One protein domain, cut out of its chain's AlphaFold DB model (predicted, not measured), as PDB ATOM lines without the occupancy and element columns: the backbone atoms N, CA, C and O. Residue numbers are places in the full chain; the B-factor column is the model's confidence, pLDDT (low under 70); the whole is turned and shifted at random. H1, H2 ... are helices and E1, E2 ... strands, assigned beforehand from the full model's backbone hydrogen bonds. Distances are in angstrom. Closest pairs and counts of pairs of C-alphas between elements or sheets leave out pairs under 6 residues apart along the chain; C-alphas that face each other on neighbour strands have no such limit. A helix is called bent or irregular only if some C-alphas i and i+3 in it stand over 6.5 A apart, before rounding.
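What this domain is: This is residues 69 to 80, 88 to 95 and 106 to 228 of the 236 residues of an uncharacterized protein of Actinosynnema pretiosum subsp. pretiosum (UniProt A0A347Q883). One strongly twisted sheet of seven strands forms a wall, with the long bent helix H3 over one face through its arm H3b and the short helix H1 over the opposite face. The other arm, H3a, runs on past the sheet and meets the small helix H2 there. The printed part has 143 residues with three named helices and seven named strands, in the order E1 E2 E3 H1 E4 E5 E6 E7 H2 H3; the class is mixed, helices and strands. Across the sheet the order is E1 E2 E3 E7 E6 E5 E4, all antiparallel. The whole is compact, with a radius of gyration of the C-alphas of 14.9 A and spans of 40 by 37 by 30 A.

Where its parts are: The sheet holds E1, residues 75 to 80, E2, 88 to 93, E3, 109 to 115, E4, 139 to 144, E5, 148 to 156, E6, 161 to 167, and E7, 174 to 180. E5 is the longest strand, 24.1 A; E1 begins with C-alpha 75 at (7.439, 109.180, 2.215). H1 is residues 125 to 130, 8.6 A, and H2 residues 185 to 188, 5.2 A. H3, residues 201 to 226, was assigned as one helix by its hydrogen bonds but is bent: C-alphas 210 and 213 are 7.1 A apart. Its arms are H3a, residues 201 to 210, 14.3 A, and H3b, residues 213 to 226, 19.7 A, ending with C-alpha 226 at (15.437, 112.880, 17.400).

How they stand to each other: E1 and E4 are the edge strands. E4 E5 E6 E7 form a meander, each strand the antiparallel neighbour of the one before. Within hydrogen-bond range are, for instance, N 77 and O 91 between E1 and E2, 2.9 A, N 111 and O 178 between E3 and E7, 2.8 A, and N 165 and O 177 between E7 and E6, 2.8 A. H3b is on the sheet; its closest C-alphas to E7 are those of Leu 179 and Ala 215, 5.3 A. H3a only grazes the sheet, with residues 204 to 208, and stands at a steep tilt of 46 degrees to H3b. H2 is not on the sheet but touches H3a, the closest C-alphas being those of Tyr 188 and Ala 203, 5.5 A. H1 is on the opposite face from H3b, at a height over the sheet of 8.2 A. In H1, H3a and H3b every O i to N i+4 pair is within hydrogen-bond range; H2 is too short for one, and its 1 O i to N i+3 pair is not within range.

The domain as a whole: The C-alphas farthest apart, of Gly 196 and Pro 228, are 46.4 A apart. Residues 81 to 87 and 96 to 105 are not printed, with 5.2 A and 9.0 A between the C-alphas across the cuts. The link from H2 to H3 is long. Confidence is under 70 at residue 80 and residues 133 to 137.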
ATOM      1  N   ASP A  69      15.219 109.266   2.669       95.31
ATOM      2  CA  ASP A  69      16.022 108.678   1.586       95.31
ATOM      3  C   ASP A  69      17.182 107.818   2.108       95.31
ATOM      4  O   ASP A  69      17.558 106.815   1.502       95.31
ATOM      5  N   ARG A  70      17.768 108.197   3.253       95.19
ATOM      6  CA  ARG A  70      18.873 107.445   3.870       95.19
ATOM      7  C   ARG A  70      18.411 106.066   4.336       95.19
ATOM      8  O   ARG A  70      19.212 105.138   4.320       95.19
ATOM      9  N   LEU A  71      17.155 105.953   4.760       95.44
ATOM     10  CA  LEU A  71      16.547 104.701   5.201       95.44
ATOM     11  C   LEU A  71      15.961 103.886   4.040       95.44
ATOM     12  O   LEU A  71      15.319 102.871   4.279       95.44
ATOM     13  N   GLY A  72      16.140 104.328   2.788       95.38
ATOM     14  CA  GLY A  72      15.528 103.678   1.628       95.38
ATOM     15  C   GLY A  72      14.000 103.783   1.603       95.38
ATOM     16  O   GLY A  72      13.351 102.999   0.917       95.38
ATOM     17  N   MET A  73      13.435 104.735   2.350       96.19
ATOM     18  CA  MET A  73      12.005 105.027   2.382       96.19
ATOM     19  C   MET A  73      11.680 106.141   1.381       96.19
ATOM     20  O   MET A  73      12.571 106.854   0.927       96.19
ATOM     21  N   ALA A  74      10.406 106.288   1.032       95.88
ATOM     22  CA  ALA A  74       9.942 107.248   0.033       95.88
ATOM     23  C   ALA A  74       9.176 108.426   0.643       95.88
ATOM     24  O   ALA A  74       9.338 109.561   0.200       95.88
ATOM     25  N   VAL A  75       8.343 108.169   1.654       95.06
ATOM     26  CA  VAL A  75       7.439 109.180   2.215       95.06
ATOM     27  C   VAL A  75       7.353 109.064   3.731       95.06
ATOM     28  O   VAL A  75       7.481 107.972   4.283       95.06
ATOM     29  N   ALA A  76       7.165 110.202   4.397       94.88
ATOM     30  CA  ALA A  76       6.932 110.305   5.831       94.88
ATOM     31  C   ALA A  76       5.530 110.863   6.069       94.88
ATOM     32  O   ALA A  76       5.225 111.957   5.591       94.88
ATOM     33  N   GLU A  77       4.710 110.154   6.834       92.56
ATOM     34  CA  GLU A  77       3.352 110.578   7.160       92.56
ATOM     35  C   GLU A  77       3.098 110.525   8.666       92.56
ATOM     36  O   GLU A  77       3.578 109.608   9.345       92.56
ATOM     37  N   PRO A  78       2.352 111.498   9.215       90.56
ATOM     38  CA  PRO A  78       1.973 111.460  10.614       90.56
ATOM     39  C   PRO A  78       1.099 110.237  10.897       90.56
ATOM     40  O   PRO A  78       0.199 109.894  10.130       90.56
ATOM     41  N   ILE A  79       1.343 109.613  12.043       87.38
ATOM     42  CA  ILE A  79       0.428 108.637  12.631       87.38
ATOM     43  C   ILE A  79      -0.508 109.424  13.542       87.38
ATOM     44  O   ILE A  79      -0.045 110.245  14.330       87.38
ATOM     45  N   GLY A  80      -1.809 109.194  13.442       69.75
ATOM     46  CA  GLY A  80      -2.805 109.804  14.317       69.75
ATOM     47  C   GLY A  80      -4.099 109.008  14.280       69.75
ATOM     48  O   GLY A  80      -4.277 108.134  13.420       69.75
ATOM     49  N   THR A  88       0.266 111.122  16.938       82.88
ATOM     50  CA  THR A  88       0.897 110.289  17.964       82.88
ATOM     51  C   THR A  88       2.168 109.632  17.445       82.88
ATOM     52  O   THR A  88       2.728 108.777  18.114       82.88
ATOM     53  N   GLY A  89       2.655 110.000  16.259       93.00
ATOM     54  CA  GLY A  89       3.881 109.430  15.724       93.00
ATOM     55  C   GLY A  89       4.160 109.772  14.275       93.00
ATOM     56  O   GLY A  89       3.530 110.640  13.669       93.00
ATOM     57  N   CYS A  90       5.126 109.059  13.710       95.75
ATOM     58  CA  CYS A  90       5.499 109.172  12.310       95.75
ATOM     59  C   CYS A  90       5.727 107.790  11.699       95.75
ATOM     60  O   CYS A  90       6.420 106.961  12.288       95.75
ATOM     61  N   ALA A  91       5.186 107.560  10.507       95.19
ATOM     62  CA  ALA A  91       5.446 106.383   9.693       95.19
ATOM     63  C   ALA A  91       6.243 106.782   8.451       95.19
ATOM     64  O   ALA A  91       5.880 107.714   7.738       95.19
ATOM     65  N   LEU A  92       7.333 106.065   8.187       97.06
ATOM     66  CA  LEU A  92       8.102 106.171   6.955       97.06
ATOM     67  C   LEU A  92       7.766 104.969   6.078       97.06
ATOM     68  O   LEU A  92       7.976 103.843   6.517       97.06
ATOM     69  N   TYR A  93       7.258 105.187   4.870       96.31
ATOM     70  CA  TYR A  93       6.840 104.107   3.975       96.31
ATOM     71  C   TYR A  93       7.815 103.920   2.816       96.31
ATOM     72  O   TYR A  93       8.324 104.894   2.257       96.31
ATOM     73  N   ALA A  94       8.022 102.667   2.403       95.56
ATOM     74  CA  ALA A  94       8.867 102.314   1.258       95.56
ATOM     75  C   ALA A  94       8.321 102.844  -0.085       95.56
ATOM     76  O   ALA A  94       9.065 103.020  -1.049       95.56
ATOM     77  N   SER A  95       7.021 103.124  -0.148       93.44
ATOM     78  CA  SER A  95       6.348 103.831  -1.237       93.44
ATOM     79  C   SER A  95       5.124 104.564  -0.692       93.44
ATOM     80  O   SER A  95       4.686 104.258   0.414       93.44
ATOM     81  N   ARG A 106      -0.023  96.455   1.635       90.69
ATOM     82  CA  ARG A 106       0.524  97.756   2.037       90.69
ATOM     83  C   ARG A 106       2.047  97.786   1.876       90.69
ATOM     84  O   ARG A 106       2.698  96.748   2.001       90.69
ATOM     85  N   PRO A 107       2.642  98.967   1.644       93.56
ATOM     86  CA  PRO A 107       4.091  99.088   1.638       93.56
ATOM     87  C   PRO A 107       4.685  98.784   3.016       93.56
ATOM     88  O   PRO A 107       4.060  99.028   4.050       93.56
ATOM     89  N   GLU A 108       5.925  98.293   3.016       95.25
ATOM     90  CA  GLU A 108       6.765  98.247   4.216       95.25
ATOM     91  C   GLU A 108       6.793  99.625   4.884       95.25
ATOM     92  O   GLU A 108       6.845 100.656   4.199       95.25
ATOM     93  N   SER A 109       6.746  99.637   6.217       95.62
ATOM     94  CA  SER A 109       6.784 100.879   6.981       95.62
ATOM     95  C   SER A 109       7.710 100.795   8.186       95.62
ATOM     96  O   SER A 109       7.818  99.760   8.843       95.62
ATOM     97  N   PHE A 110       8.370 101.907   8.491       97.50
ATOM     98  CA  PHE A 110       9.113 102.123   9.721       97.50
ATOM     99  C   PHE A 110       8.410 103.193  10.555       97.50
ATOM    100  O   PHE A 110       8.384 104.364  10.177       97.50
ATOM    101  N   ARG A 111       7.821 102.791  11.682       95.94
ATOM    102  CA  ARG A 111       7.061 103.673  12.573       95.94
ATOM    103  C   ARG A 111       7.887 104.109  13.770       95.94
ATOM    104  O   ARG A 111       8.673 103.318  14.286       95.94
ATOM    105  N   VAL A 112       7.670 105.343  14.212       97.12
ATOM    106  CA  VAL A 112       8.233 105.931  15.430       97.12
ATOM    107  C   VAL A 112       7.103 106.534  16.249       97.12
ATOM    108  O   VAL A 112       6.434 107.462  15.791       97.12
ATOM    109  N   GLU A 113       6.893 106.007  17.449       94.44
ATOM    110  CA  GLU A 113       5.769 106.364  18.318       94.44
ATOM    111  C   GLU A 113       6.266 106.512  19.771       94.44
ATOM    112  O   GLU A 113       7.130 105.742  20.212       94.44
ATOM    113  N   PRO A 114       5.774 107.502  20.535       92.31
ATOM    114  CA  PRO A 114       5.952 107.531  21.970       92.31
ATOM    115  C   PRO A 114       5.119 106.418  22.614       92.31
ATOM    116  O   PRO A 114       3.991 106.139  22.213       92.31
ATOM    117  N   LEU A 115       5.671 105.802  23.651       89.19
ATOM    118  CA  LEU A 115       4.959 104.858  24.495       89.19
ATOM    119  C   LEU A 115       4.788 105.478  25.878       89.19
ATOM    120  O   LEU A 115       5.760 105.624  26.628       89.19
ATOM    121  N   ALA A 116       3.541 105.816  26.199       87.62
ATOM    122  CA  ALA A 116       3.156 106.330  27.501       87.62
ATOM    123  C   ALA A 116       3.154 105.226  28.573       87.62
ATOM    124  O   ALA A 116       2.885 104.062  28.259       87.62
ATOM    125  N   PRO A 117       3.455 105.563  29.841       82.88
ATOM    126  CA  PRO A 117       3.279 104.628  30.943       82.88
ATOM    127  C   PRO A 117       1.795 104.297  31.124       82.88
ATOM    128  O   PRO A 117       0.936 105.168  30.992       82.88
ATOM    129  N   GLU A 118       1.496 103.046  31.468       82.62
ATOM    130  CA  GLU A 118       0.147 102.672  31.895       82.62
ATOM    131  C   GLU A 118      -0.200 103.299  33.257       82.62
ATOM    132  O   GLU A 118       0.681 103.658  34.047       82.62
ATOM    133  N   ASP A 119      -1.497 103.382  33.568       80.00
ATOM    134  CA  ASP A 119      -1.984 103.910  34.843       80.00
ATOM    135  C   ASP A 119      -1.325 103.205  36.040       80.00
ATOM    136  O   ASP A 119      -1.411 101.989  36.220       80.00
ATOM    137  N   GLY A 120      -0.682 103.994  36.902       73.88
ATOM    138  CA  GLY A 120       0.014 103.492  38.088       73.88
ATOM    139  C   GLY A 120       1.455 103.030  37.845       73.88
ATOM    140  O   GLY A 120       2.124 102.663  38.813       73.88
ATOM    141  N   GLN A 121       1.961 103.098  36.612       74.62
ATOM    142  CA  GLN A 121       3.379 102.902  36.303       74.62
ATOM    143  C   GLN A 121       4.123 104.244  36.280       74.62
ATOM    144  O   GLN A 121       3.602 105.262  35.830       74.62
ATOM    145  N   ALA A 122       5.358 104.257  36.789       73.62
ATOM    146  CA  ALA A 122       6.191 105.462  36.788       73.62
ATOM    147  C   ALA A 122       6.842 105.733  35.420       73.62
ATOM    148  O   ALA A 122       7.090 106.889  35.080       73.62
ATOM    149  N   ASP A 123       7.128 104.677  34.652       81.50
ATOM    150  CA  ASP A 123       7.708 104.762  33.315       81.50
ATOM    151  C   ASP A 123       7.278 103.579  32.437       81.50
ATOM    152  O   ASP A 123       7.042 102.478  32.934       81.50
ATOM    153  N   ALA A 124       7.194 103.815  31.126       83.19
ATOM    154  CA  ALA A 124       6.688 102.838  30.161       83.19
ATOM    155  C   ALA A 124       7.678 101.714  29.817       83.19
ATOM    156  O   ALA A 124       7.296 100.613  29.422       83.19
ATOM    157  N   PHE A 125       8.978 101.994  29.906       89.12
ATOM    158  CA  PHE A 125      10.010 101.076  29.429       89.12
ATOM    159  C   PHE A 125      10.238  99.911  30.387       89.12
ATOM    160  O   PHE A 125      10.576  98.817  29.940       89.12
ATOM    161  N   THR A 126      10.089 100.131  31.695       85.75
ATOM    162  CA  THR A 126      10.397  99.131  32.724       85.75
ATOM    163  C   THR A 126       9.597  97.836  32.545       85.75
ATOM    164  O   THR A 126      10.171  96.758  32.711       85.75
ATOM    165  N   ALA A 127       8.329  97.913  32.130       81.31
ATOM    166  CA  ALA A 127       7.510  96.737  31.822       81.31
ATOM    167  C   ALA A 127       8.127  95.905  30.678       81.31
ATOM    168  O   ALA A 127       8.436  94.719  30.844       81.31
ATOM    169  N   TYR A 128       8.443  96.565  29.558       85.50
ATOM    170  CA  TYR A 128       9.118  95.943  28.417       85.50
ATOM    171  C   TYR A 128      10.486  95.403  28.791       85.50
ATOM    172  O   TYR A 128      10.831  94.288  28.410       85.50
ATOM    173  N   TRP A 129      11.259  96.125  29.600       86.62
ATOM    174  CA  TRP A 129      12.515  95.605  30.119       86.62
ATOM    175  C   TRP A 129      12.282  94.324  30.906       86.62
ATOM    176  O   TRP A 129      12.968  93.344  30.646       86.62
ATOM    177  N   GLY A 130      11.281  94.270  31.785       80.69
ATOM    178  CA  GLY A 130      10.882  93.082  32.546       80.69
ATOM    179  C   GLY A 130      10.468  91.872  31.698       80.69
ATOM    180  O   GLY A 130      10.539  90.748  32.192       80.69
ATOM    181  N   GLY A 131      10.158  92.072  30.414       76.38
ATOM    182  CA  GLY A 131       9.676  91.036  29.494       76.38
ATOM    183  C   GLY A 131       8.161  91.069  29.276       76.38
ATOM    184  O   GLY A 131       7.623  90.188  28.606       76.38
ATOM    185  N   GLU A 132       7.468  92.069  29.820       71.50
ATOM    186  CA  GLU A 132       6.058  92.314  29.529       71.50
ATOM    187  C   GLU A 132       5.955  92.952  28.132       71.50
ATOM    188  O   GLU A 132       6.634  93.926  27.841       71.50
ATOM    189  N   GLY A 133       5.168  92.372  27.221       61.66
ATOM    190  CA  GLY A 133       5.023  92.884  25.845       61.66
ATOM    191  C   GLY A 133       5.824  92.149  24.758       61.66
ATOM    192  O   GLY A 133       5.729  92.503  23.583       61.66
ATOM    193  N   GLY A 134       6.568  91.088  25.094       58.81
ATOM    194  CA  GLY A 134       7.153  90.191  24.091       58.81
ATOM    195  C   GLY A 134       6.084  89.335  23.400       58.81
ATOM    196  O   GLY A 134       5.578  88.378  23.988       58.81
ATOM    197  N   ALA A 135       5.737  89.639  22.148       57.31
ATOM    198  CA  ALA A 135       4.863  88.776  21.355       57.31
ATOM    199  C   ALA A 135       5.639  87.563  20.788       57.31
ATOM    200  O   ALA A 135       6.820  87.635  20.454       57.31
ATOM    201  N   GLN A 136       4.973  86.399  20.758       64.06
ATOM    202  CA  GLN A 136       5.496  85.102  20.276       64.06
ATOM    203  C   GLN A 136       6.809  84.606  20.922       64.06
ATOM    204  O   GLN A 136       7.501  83.762  20.358       64.06
ATOM    205  N   GLY A 137       7.152  85.079  22.124       66.25
ATOM    206  CA  GLY A 137       8.291  84.559  22.888       66.25
ATOM    207  C   GLY A 137       9.672  85.005  22.391       66.25
ATOM    208  O   GLY A 137      10.670  84.512  22.918       66.25
ATOM    209  N   TYR A 138       9.749  85.937  21.432       80.44
ATOM    210  CA  TYR A 138      11.002  86.613  21.096       80.44
ATOM    211  C   TYR A 138      11.147  87.889  21.925       80.44
ATOM    212  O   TYR A 138      10.328  88.806  21.842       80.44
ATOM    213  N   HIS A 139      12.199  87.921  22.739       86.62
ATOM    214  CA  HIS A 139      12.524  89.031  23.621       86.62
ATOM    215  C   HIS A 139      14.033  89.110  23.794       86.62
ATOM    216  O   HIS A 139      14.659  88.175  24.305       86.62
ATOM    217  N   ARG A 140      14.629  90.230  23.394       88.00
ATOM    218  CA  ARG A 140      16.069  90.451  23.503       88.00
ATOM    219  C   ARG A 140      16.353  91.843  24.040       88.00
ATOM    220  O   ARG A 140      15.934  92.843  23.477       88.00
ATOM    221  N   ARG A 141      17.136  91.908  25.112       89.25
ATOM    222  CA  ARG A 141      17.668  93.164  25.655       89.25
ATOM    223  C   ARG A 141      19.051  93.418  25.086       89.25
ATOM    224  O   ARG A 141      19.834  92.479  24.952       89.25
ATOM    225  N   PHE A 142      19.362  94.667  24.783       90.56
ATOM    226  CA  PHE A 142      20.680  95.052  24.290       90.56
ATOM    227  C   PHE A 142      20.905  96.559  24.430       90.56
ATOM    228  O   PHE A 142      20.012  97.309  24.832       90.56
ATOM    229  N   VAL A 143      22.120  97.001  24.100       91.44
ATOM    230  CA  VAL A 143      22.445  98.423  23.987       91.44
ATOM    231  C   VAL A 143      22.395  98.839  22.517       91.44
ATOM    232  O   VAL A 143      23.275  98.484  21.733       91.44
ATOM    233  N   LEU A 144      21.387  99.624  22.148       94.12
ATOM    234  CA  LEU A 144      21.219 100.172  20.806       94.12
ATOM    235  C   LEU A 144      22.162 101.366  20.595       94.12
ATOM    236  O   LEU A 144      22.240 102.282  21.424       94.12
ATOM    237  N   GLY A 145      22.924 101.334  19.497       91.75
ATOM    238  CA  GLY A 145      23.873 102.393  19.128       91.75
ATOM    239  C   GLY A 145      24.926 102.709  20.200       91.75
ATOM    240  O   GLY A 145      25.442 103.823  20.241       91.75
ATOM    241  N   GLY A 146      25.190 101.782  21.131       89.44
ATOM    242  CA  GLY A 146      26.093 101.987  22.271       89.44
ATOM    243  C   GLY A 146      25.569 102.924  23.373       89.44
ATOM    244  O   GLY A 146      26.231 103.073  24.401       89.44
ATOM    245  N   ARG A 147      24.382 103.526  23.209       89.75
ATOM    246  CA  ARG A 147      23.904 104.656  24.031       89.75
ATOM    247  C   ARG A 147      22.572 104.417  24.736       89.75
ATOM    248  O   ARG A 147      22.327 105.047  25.764       89.75
ATOM    249  N   TYR A 148      21.733 103.535  24.204       92.00
ATOM    250  CA  TYR A 148      20.364 103.346  24.678       92.00
ATOM    251  C   TYR A 148      20.144 101.914  25.151       92.00
ATOM    252  O   TYR A 148      20.482 100.983  24.428       92.00
ATOM    253  N   HIS A 149      19.546 101.721  26.325       92.00
ATOM    254  CA  HIS A 149      18.917 100.440  26.635       92.00
ATOM    255  C   HIS A 149      17.738 100.226  25.684       92.00
ATOM    256  O   HIS A 149      16.916 101.125  25.493       92.00
ATOM    257  N   ALA A 150      17.669  99.046  25.079       93.50
ATOM    258  CA  ALA A 150      16.618  98.687  24.144       93.50
ATOM    259  C   ALA A 150      16.139  97.253  24.377       93.50
ATOM    260  O   ALA A 150      16.893  96.381  24.826       93.50
ATOM    261  N   VAL A 151      14.874  97.036  24.044       92.94
ATOM    262  CA  VAL A 151      14.209  95.738  23.996       92.94
ATOM    263  C   VAL A 151      13.753  95.506  22.567       92.94
ATOM    264  O   VAL A 151      13.036  96.333  22.016       92.94
ATOM    265  N   GLU A 152      14.155  94.382  21.994       92.56
ATOM    266  CA  GLU A 152      13.694  93.879  20.707       92.56
ATOM    267  C   GLU A 152      12.676  92.759  20.926       92.56
ATOM    268  O   GLU A 152      12.933  91.814  21.679       92.56
ATOM    269  N   SER A 153      11.533  92.861  20.259       90.38
ATOM    270  CA  SER A 153      10.492  91.837  20.218       90.38
ATOM    271  C   SER A 153       9.891  91.731  18.812       90.38
ATOM    272  O   SER A 153      10.162  92.558  17.938       90.38
ATOM    273  N   VAL A 154       9.090  90.693  18.568       88.38
ATOM    274  CA  VAL A 154       8.328  90.543  17.318       88.38
ATOM    275  C   VAL A 154       6.854  90.745  17.619       88.38
ATOM    276  O   VAL A 154       6.278  89.992  18.398       88.38
ATOM    277  N   GLY A 155       6.242  91.751  16.999       85.88
ATOM    278  CA  GLY A 155       4.814  92.034  17.099       85.88
ATOM    279  C   GLY A 155       4.053  91.684  15.823       85.88
ATOM    280  O   GLY A 155       4.633  91.265  14.822       85.88
ATOM    281  N   PHE A 156       2.728  91.829  15.875       85.75
ATOM    282  CA  PHE A 156       1.832  91.529  14.759       85.75
ATOM    283  C   PHE A 156       0.714  92.554  14.672       85.75
ATOM    284  O   PHE A 156       0.067  92.860  15.673       85.75
ATOM    285  N   SER A 157       0.451  93.032  13.463       82.75
ATOM    286  CA  SER A 157      -0.721  93.836  13.132       82.75
ATOM    287  C   SER A 157      -1.680  93.028  12.245       82.75
ATOM    288  O   SER A 157      -1.563  91.805  12.110       82.75
ATOM    289  N   LEU A 158      -2.662  93.708  11.647       79.69
ATOM    290  CA  LEU A 158      -3.463  93.142  10.559       79.69
ATOM    291  C   LEU A 158      -2.672  93.013   9.248       79.69
ATOM    292  O   LEU A 158      -2.996  92.139   8.454       79.69
ATOM    293  N   ALA A 159      -1.668  93.865   9.022       81.25
ATOM    294  CA  ALA A 159      -0.866  93.889   7.798       81.25
ATOM    295  C   ALA A 159       0.220  92.808   7.786       81.25
ATOM    296  O   ALA A 159       0.526  92.238   6.740       81.25
ATOM    297  N   GLY A 160       0.783  92.489   8.951       85.81
ATOM    298  CA  GLY A 160       1.822  91.475   9.042       85.81
ATOM    299  C   GLY A 160       2.617  91.517  10.343       85.81
ATOM    300  O   GLY A 160       2.239  92.212  11.294       85.81
ATOM    301  N   PRO A 161       3.706  90.736  10.409       90.44
ATOM    302  CA  PRO A 161       4.676  90.821  11.488       90.44
ATOM    303  C   PRO A 161       5.458  92.137  11.426       90.44
ATOM    304  O   PRO A 161       5.655  92.732  10.362       90.44
ATOM    305  N   PHE A 162       5.975  92.552  12.575       92.44
ATOM    306  CA  PHE A 162       6.922  93.652  12.664       92.44
ATOM    307  C   PHE A 162       7.992  93.377  13.716       92.44
ATOM    308  O   PHE A 162       7.720  92.762  14.748       92.44
ATOM    309  N   CYS A 163       9.209  93.857  13.466       93.94
ATOM    310  CA  CYS A 163      10.238  93.942  14.500       93.94
ATOM    311  C   CYS A 163       9.993  95.211  15.311       93.94
ATOM    312  O   CYS A 163       9.984  96.305  14.746       93.94
ATOM    313  N   LEU A 164       9.785  95.058  16.616       93.75
ATOM    314  CA  LEU A 164       9.536  96.145  17.553       93.75
ATOM    315  C   LEU A 164      10.776  96.381  18.408       93.75
ATOM    316  O   LEU A 164      11.273  95.470  19.067       93.75
ATOM    317  N   LEU A 165      11.236  97.624  18.445       95.69
ATOM    318  CA  LEU A 165      12.257  98.101  19.359       95.69
ATOM    319  C   LEU A 165      11.621  99.094  20.319       95.69
ATOM    320  O   LEU A 165      11.239 100.184  19.913       95.69
ATOM    321  N   THR A 166      11.539  98.738  21.593       94.50
ATOM    322  CA  THR A 166      11.216  99.702  22.651       94.50
ATOM    323  C   THR A 166      12.532 100.223  23.208       94.50
ATOM    324  O   THR A 166      13.435  99.436  23.494       94.50
ATOM    325  N   VAL A 167      12.683 101.539  23.324       94.81
ATOM    326  CA  VAL A 167      13.960 102.195  23.613       94.81
ATOM    327  C   VAL A 167      13.818 103.163  24.778       94.81
ATOM    328  O   VAL A 167      12.943 104.030  24.814       94.81
ATOM    329  N   ASP A 168      14.742 103.039  25.725       93.25
ATOM    330  CA  ASP A 168      14.914 103.959  26.836       93.25
ATOM    331  C   ASP A 168      15.610 105.245  26.380       93.25
ATOM    332  O   ASP A 168      16.835 105.274  26.218       93.25
ATOM    333  N   VAL A 169      14.837 106.323  26.244       92.44
ATOM    334  CA  VAL A 169      15.337 107.684  25.985       92.44
ATOM    335  C   VAL A 169      15.519 108.521  27.256       92.44
ATOM    336  O   VAL A 169      15.708 109.731  27.178       92.44
ATOM    337  N   ALA A 170      15.496 107.896  28.435       88.88
ATOM    338  CA  ALA A 170      15.615 108.514  29.755       88.88
ATOM    339  C   ALA A 170      14.516 109.548  30.084       88.88
ATOM    340  O   ALA A 170      14.750 110.461  30.877       88.88
ATOM    341  N   ALA A 171      13.332 109.396  29.488       87.38
ATOM    342  CA  ALA A 171      12.102 110.124  29.806       87.38
ATOM    343  C   ALA A 171      11.085 109.185  30.505       87.38
ATOM    344  O   ALA A 171      11.317 107.969  30.537       87.38
ATOM    345  N   PRO A 172       9.978 109.703  31.080       85.19
ATOM    346  CA  PRO A 172       8.886 108.857  31.585       85.19
ATOM    347  C   PRO A 172       8.274 107.963  30.496       85.19
ATOM    348  O   PRO A 172       7.940 106.804  30.736       85.19
ATOM    349  N   GLU A 173       8.193 108.491  29.276       89.69
ATOM    350  CA  GLU A 173       7.801 107.751  28.081       89.69
ATOM    351  C   GLU A 173       9.005 107.014  27.470       89.69
ATOM    352  O   GLU A 173      10.166 107.414  27.629       89.69
ATOM    353  N   ALA A 174       8.731 105.927  26.753       92.19
ATOM    354  CA  ALA A 174       9.711 105.261  25.898       92.19
ATOM    355  C   ALA A 174       9.486 105.647  24.429       92.19
ATOM    356  O   ALA A 174       8.432 106.169  24.079       92.19
ATOM    357  N   LEU A 175      10.458 105.363  23.559       95.06
ATOM    358  CA  LEU A 175      10.221 105.378  22.112       95.06
ATOM    359  C   LEU A 175      10.066 103.959  21.593       95.06
ATOM    360  O   LEU A 175      10.883 103.092  21.904       95.06
ATOM    361  N   GLN A 176       9.043 103.744  20.777       95.19
ATOM    362  CA  GLN A 176       8.855 102.525  20.015       95.19
ATOM    363  C   GLN A 176       9.201 102.764  18.551       95.19
ATOM    364  O   GLN A 176       8.749 103.726  17.936       95.19
ATOM    365  N   PHE A 177      10.005 101.857  18.009       97.25
ATOM    366  CA  PHE A 177      10.326 101.782  16.596       97.25
ATOM    367  C   PHE A 177       9.815 100.453  16.059       97.25
ATOM    368  O   PHE A 177      10.166  99.407  16.605       97.25
ATOM    369  N   ALA A 178       9.005 100.471  15.006       95.50
ATOM    370  CA  ALA A 178       8.467  99.251  14.414       95.50
ATOM    371  C   ALA A 178       8.785  99.199  12.923       95.50
ATOM    372  O   ALA A 178       8.326 100.058  12.178       95.50
ATOM    373  N   LEU A 179       9.543  98.189  12.490       97.25
ATOM    374  CA  LEU A 179       9.685  97.872  11.068       97.25
ATOM    375  C   LEU A 179       8.655  96.804  10.706       97.25
ATOM    376  O   LEU A 179       8.806  95.633  11.064       97.25
ATOM    377  N   GLU A 180       7.592  97.230  10.042       94.69
ATOM    378  CA  GLU A 180       6.481  96.393   9.622       94.69
ATOM    379  C   GLU A 180       6.695  95.866   8.215       94.69
ATOM    380  O   GLU A 180       6.959  96.630   7.290       94.69
ATOM    381  N   ARG A 181       6.532  94.549   8.061       94.12
ATOM    382  CA  ARG A 181       6.673  93.833   6.793       94.12
ATOM    383  C   ARG A 181       5.325  93.228   6.392       94.12
ATOM    384  O   ARG A 181       5.077  92.052   6.693       94.12
ATOM    385  N   PRO A 182       4.438  93.999   5.738       92.56
ATOM    386  CA  PRO A 182       3.179  93.465   5.246       92.56
ATOM    387  C   PRO A 182       3.396  92.253   4.338       92.56
ATOM    388  O   PRO A 182       4.383  92.172   3.607       92.56
ATOM    389  N   GLY A 183       2.523  91.254   4.453       89.56
ATOM    390  CA  GLY A 183       2.580  90.062   3.602       89.56
ATOM    391  C   GLY A 183       3.773  89.120   3.840       89.56
ATOM    392  O   GLY A 183       3.865  88.093   3.166       89.56
ATOM    393  N   ALA A 184       4.648  89.377   4.820       91.88
ATOM    394  CA  ALA A 184       5.821  88.535   5.090       91.88
ATOM    395  C   ALA A 184       5.479  87.059   5.375       91.88
ATOM    396  O   ALA A 184       6.293  86.173   5.129       91.88
ATOM    397  N   GLU A 185       4.260  86.743   5.820       87.94
ATOM    398  CA  GLU A 185       3.845  85.345   5.996       87.94
ATOM    399  C   GLU A 185       3.845  84.532   4.682       87.94
ATOM    400  O   GLU A 185       3.952  83.305   4.722       87.94
ATOM    401  N   ALA A 186       3.786  85.182   3.513       88.75
ATOM    402  CA  ALA A 186       3.957  84.518   2.219       88.75
ATOM    403  C   ALA A 186       5.403  84.031   1.984       88.75
ATOM    404  O   ALA A 186       5.614  83.036   1.293       88.75
ATOM    405  N   GLU A 187       6.390  84.711   2.572       91.00
ATOM    406  CA  GLU A 187       7.825  84.437   2.414       91.00
ATOM    407  C   GLU A 187       8.368  83.510   3.516       91.00
ATOM    408  O   GLU A 187       9.125  82.569   3.254       91.00
ATOM    409  N   TYR A 188       7.969  83.763   4.763       89.31
ATOM    410  CA  TYR A 188       8.477  83.052   5.940       89.31
ATOM    411  C   TYR A 188       7.552  81.916   6.395       89.31
ATOM    412  O   TYR A 188       7.948  81.078   7.203       89.31
ATOM    413  N   GLY A 189       6.333  81.849   5.855       86.50
ATOM    414  CA  GLY A 189       5.278  80.974   6.347       86.50
ATOM    415  C   GLY A 189       4.550  81.589   7.542       86.50
ATOM    416  O   GLY A 189       4.586  82.794   7.773       86.50
ATOM    417  N   ARG A 190       3.856  80.757   8.320       84.12
ATOM    418  CA  ARG A 190       3.103  81.232   9.487       84.12
ATOM    419  C   ARG A 190       4.053  81.832  10.520       84.12
ATOM    420  O   ARG A 190       4.908  81.118  11.037       84.12
ATOM    421  N   LEU A 191       3.814  83.086  10.885       82.56
ATOM    422  CA  LEU A 191       4.551  83.787  11.934       82.56
ATOM    423  C   LEU A 191       3.659  84.098  13.140       82.56
ATOM    424  O   LEU A 191       4.157  84.264  14.250       82.56
ATOM    425  N   ARG A 192       2.333  84.092  12.960       79.69
ATOM    426  CA  ARG A 192       1.361  84.295  14.037       79.69
ATOM    427  C   ARG A 192       0.656  83.007  14.463       79.69
ATOM    428  O   ARG A 192       0.140  82.254  13.636       79.69
ATOM    429  N   ALA A 193       0.554  82.790  15.774       74.62
ATOM    430  CA  ALA A 193      -0.225  81.686  16.332       74.62
ATOM    431  C   ALA A 193      -1.726  81.874  16.051       74.62
ATOM    432  O   ALA A 193      -2.280  82.957  16.257       74.62
ATOM    433  N   LYS A 194      -2.391  80.800  15.618       77.12
ATOM    434  CA  LYS A 194      -3.857  80.681  15.603       77.12
ATOM    435  C   LYS A 194      -4.273  79.691  16.688       77.12
ATOM    436  O   LYS A 194      -3.458  78.887  17.133       77.12
ATOM    437  N   GLU A 195      -5.530  79.745  17.121       77.69
ATOM    438  CA  GLU A 195      -6.036  78.839  18.157       77.69
ATOM    439  C   GLU A 195      -5.766  77.367  17.792       77.69
ATOM    440  O   GLU A 195      -6.049  76.925  16.676       77.69
ATOM    441  N   GLY A 196      -5.156  76.627  18.725       72.75
ATOM    442  CA  GLY A 196      -4.784  75.220  18.540       72.75
ATOM    443  C   GLY A 196      -3.617  74.971  17.577       72.75
ATOM    444  O   GLY A 196      -3.409  73.830  17.171       72.75
ATOM    445  N   GLN A 197      -2.872  76.007  17.181       77.50
ATOM    446  CA  GLN A 197      -1.782  75.896  16.216       77.50
ATOM    447  C   GLN A 197      -0.486  76.511  16.736       77.50
ATOM    448  O   GLN A 197      -0.447  77.669  17.145       77.50
ATOM    449  N   GLU A 198       0.598  75.748  16.629       79.50
ATOM    450  CA  GLU A 198       1.942  76.241  16.910       79.50
ATOM    451  C   GLU A 198       2.484  77.069  15.735       79.50
ATOM    452  O   GLU A 198       2.138  76.857  14.561       79.50
ATOM    453  N   VAL A 199       3.340  78.032  16.072       81.06
ATOM    454  CA  VAL A 199       4.160  78.774  15.114       81.06
ATOM    455  C   VAL A 199       5.489  78.038  14.978       81.06
ATOM    456  O   VAL A 199       6.131  77.772  15.997       81.06
ATOM    457  N   PRO A 200       5.934  77.701  13.757       84.94
ATOM    458  CA  PRO A 200       7.255  77.125  13.566       84.94
ATOM    459  C   PRO A 200       8.328  78.101  14.054       84.94
ATOM    460  O   PRO A 200       8.481  79.187  13.501       84.94
ATOM    461  N   ARG A 201       9.095  77.703  15.072       84.38
ATOM    462  CA  ARG A 201      10.157  78.547  15.635       84.38
ATOM    463  C   ARG A 201      11.170  78.994  14.579       84.38
ATOM    464  O   ARG A 201      11.559  80.151  14.565       84.38
ATOM    465  N   GLU A 202      11.515  78.107  13.648       88.31
ATOM    466  CA  GLU A 202      12.431  78.404  12.540       88.31
ATOM    467  C   GLU A 202      11.930  79.542  11.632       88.31
ATOM    468  O   GLU A 202      12.734  80.327  11.138       88.31
ATOM    469  N   ALA A 203      10.612  79.672  11.436       88.38
ATOM    470  CA  ALA A 203      10.047  80.771  10.654       88.38
ATOM    471  C   ALA A 203      10.251  82.116  11.366       88.38
ATOM    472  O   ALA A 203      10.675  83.088  10.742       88.38
ATOM    473  N   VAL A 204      10.009  82.147  12.681       86.62
ATOM    474  CA  VAL A 204      10.232  83.336  13.518       86.62
ATOM    475  C   VAL A 204      11.715  83.688  13.570       86.62
ATOM    476  O   VAL A 204      12.065  84.843  13.350       86.62
ATOM    477  N   ASP A 205      12.587  82.701  13.791       89.12
ATOM    478  CA  ASP A 205      14.035  82.909  13.848       89.12
ATOM    479  C   ASP A 205      14.561  83.499  12.527       89.12
ATOM    480  O   ASP A 205      15.341  84.449  12.547       89.12
ATOM    481  N   ARG A 206      14.086  83.002  11.376       92.19
ATOM    482  CA  ARG A 206      14.419  83.576  10.062       92.19
ATOM    483  C   ARG A 206      13.934  85.014   9.913       92.19
ATOM    484  O   ARG A 206      14.722  85.872   9.538       92.19
ATOM    485  N   PHE A 207      12.669  85.285  10.236       92.31
ATOM    486  CA  PHE A 207      12.119  86.641  10.158       92.31
ATOM    487  C   PHE A 207      12.938  87.630  11.001       92.31
ATOM    488  O   PHE A 207      13.285  88.711  10.525       92.31
ATOM    489  N   VAL A 208      13.292  87.237  12.229       91.56
ATOM    490  CA  VAL A 208      14.121  88.040  13.134       91.56
ATOM    491  C   VAL A 208      15.490  88.319  12.526       91.56
ATOM    492  O   VAL A 208      15.907  89.475  12.493       91.56
ATOM    493  N   VAL A 209      16.181  87.284  12.042       93.69
ATOM    494  CA  VAL A 209      17.524  87.410  11.457       93.69
ATOM    495  C   VAL A 209      17.517  88.315  10.227       93.69
ATOM    496  O   VAL A 209      18.428  89.128  10.077       93.69
ATOM    497  N   ASP A 210      16.489  88.211   9.389       94.75
ATOM    498  CA  ASP A 210      16.431  88.917   8.109       94.75
ATOM    499  C   ASP A 210      15.889  90.356   8.241       94.75
ATOM    500  O   ASP A 210      16.223  91.212   7.423       94.75
ATOM    501  N   THR A 211      15.072  90.652   9.263       94.12
ATOM    502  CA  THR A 211      14.341  91.935   9.371       94.12
ATOM    503  C   THR A 211      14.800  92.818  10.531       94.12
ATOM    504  O   THR A 211      14.935  94.034  10.372       94.12
ATOM    505  N   CYS A 212      15.039  92.252  11.717       94.75
ATOM    506  CA  CYS A 212      15.270  93.065  12.913       94.75
ATOM    507  C   CYS A 212      16.603  93.847  12.906       94.75
ATOM    508  O   CYS A 212      16.614  94.963  13.432       94.75
ATOM    509  N   PRO A 213      17.699  93.380  12.266       96.31
ATOM    510  CA  PRO A 213      18.894  94.205  12.081       96.31
ATOM    511  C   PRO A 213      18.607  95.527  11.355       96.31
ATOM    512  O   PRO A 213      19.028  96.579  11.831       96.31
ATOM    513  N   THR A 214      17.814  95.497  10.280       97.19
ATOM    514  CA  THR A 214      17.395  96.705   9.550       97.19
ATOM    515  C   THR A 214      16.574  97.635  10.442       97.19
ATOM    516  O   THR A 214      16.802  98.843  10.462       97.19
ATOM    517  N   ALA A 215      15.666  97.082  11.256       97.50
ATOM    518  CA  ALA A 215      14.901  97.869  12.223       97.50
ATOM    519  C   ALA A 215      15.820  98.596  13.223       97.50
ATOM    520  O   ALA A 215      15.606  99.772  13.523       97.50
ATOM    521  N   ALA A 216      16.869  97.924  13.706       97.69
ATOM    522  CA  ALA A 216      17.850  98.511  14.615       97.69
ATOM    523  C   ALA A 216      18.694  99.603  13.943       97.69
ATOM    524  O   ALA A 216      18.929 100.650  14.548       97.69
ATOM    525  N   GLU A 217      19.110  99.402  12.694       97.81
ATOM    526  CA  GLU A 217      19.828 100.416  11.913       97.81
ATOM    527  C   GLU A 217      18.970 101.667  11.686       97.81
ATOM    528  O   GLU A 217      19.426 102.789  11.937       97.81
ATOM    529  N   HIS A 218      17.703 101.482  11.307       98.44
ATOM    530  CA  HIS A 218      16.746 102.578  11.146       98.44
ATOM    531  C   HIS A 218      16.499 103.310  12.470       98.44
ATOM    532  O   HIS A 218      16.532 104.540  12.504       98.44
ATOM    533  N   ALA A 219      16.348 102.582  13.582       98.50
ATOM    534  CA  ALA A 219      16.181 103.174  14.907       98.50
ATOM    535  C   ALA A 219      17.402 103.999  15.339       98.50
ATOM    536  O   ALA A 219      17.238 105.100  15.861       98.50
ATOM    537  N   VAL A 220      18.632 103.540  15.078       98.00
ATOM    538  CA  VAL A 220      19.849 104.328  15.359       98.00
ATOM    539  C   VAL A 220      19.868 105.624  14.548       98.00
ATOM    540  O   VAL A 220      20.185 106.685  15.089       98.00
ATOM    541  N   ALA A 221      19.519 105.562  13.264       97.75
ATOM    542  CA  ALA A 221      19.469 106.742  12.407       97.75
ATOM    543  C   ALA A 221      18.365 107.729  12.828       97.75
ATOM    544  O   ALA A 221      18.612 108.936  12.855       97.75
ATOM    545  N   ALA A 222      17.189 107.227  13.211       97.94
ATOM    546  CA  ALA A 222      16.095 108.031  13.746       97.94
ATOM    547  C   ALA A 222      16.476 108.695  15.076       97.94
ATOM    548  O   ALA A 222      16.308 109.903  15.230       97.94
ATOM    549  N   LEU A 223      17.081 107.953  16.008       97.69
ATOM    550  CA  LEU A 223      17.569 108.497  17.281       97.69
ATOM    551  C   LEU A 223      18.655 109.556  17.087       97.69
ATOM    552  O   LEU A 223      18.704 110.516  17.846       97.69
ATOM    553  N   ALA A 224      19.498 109.438  16.061       96.50
ATOM    554  CA  ALA A 224      20.471 110.481  15.744       96.50
ATOM    555  C   ALA A 224      19.812 111.802  15.303       96.50
ATOM    556  O   ALA A 224      20.411 112.861  15.486       96.50
ATOM    557  N   ALA A 225      18.603 111.752  14.736       96.88
ATOM    558  CA  ALA A 225      17.829 112.935  14.363       96.88
ATOM    559  C   ALA A 225      16.964 113.465  15.523       96.88
ATOM    560  O   ALA A 225      16.893 114.675  15.735       96.88
ATOM    561  N   ILE A 226      16.351 112.563  16.294       96.69
ATOM    562  CA  ILE A 226      15.437 112.880  17.400       96.69
ATOM    563  C   ILE A 226      16.195 113.309  18.664       96.69
ATOM    564  O   ILE A 226      15.854 114.302  19.301       96.69
ATOM    565  N   ASP A 227      17.235 112.565  19.036       95.19
ATOM    566  CA  ASP A 227      17.944 112.674  20.314       95.19
ATOM    567  C   ASP A 227      19.481 112.660  20.116       95.19
ATOM    568  O   ASP A 227      20.189 111.827  20.692       95.19
ATOM    569  N   PRO A 228      20.057 113.580  19.311       92.62
ATOM    570  CA  PRO A 228      21.453 113.513  18.857       92.62
ATOM    571  C   PRO A 228      22.475 113.402  19.997       92.62
ATOM    572  O   PRO A 228      23.484 112.699  19.883       92.62
TER     573      PRO A 228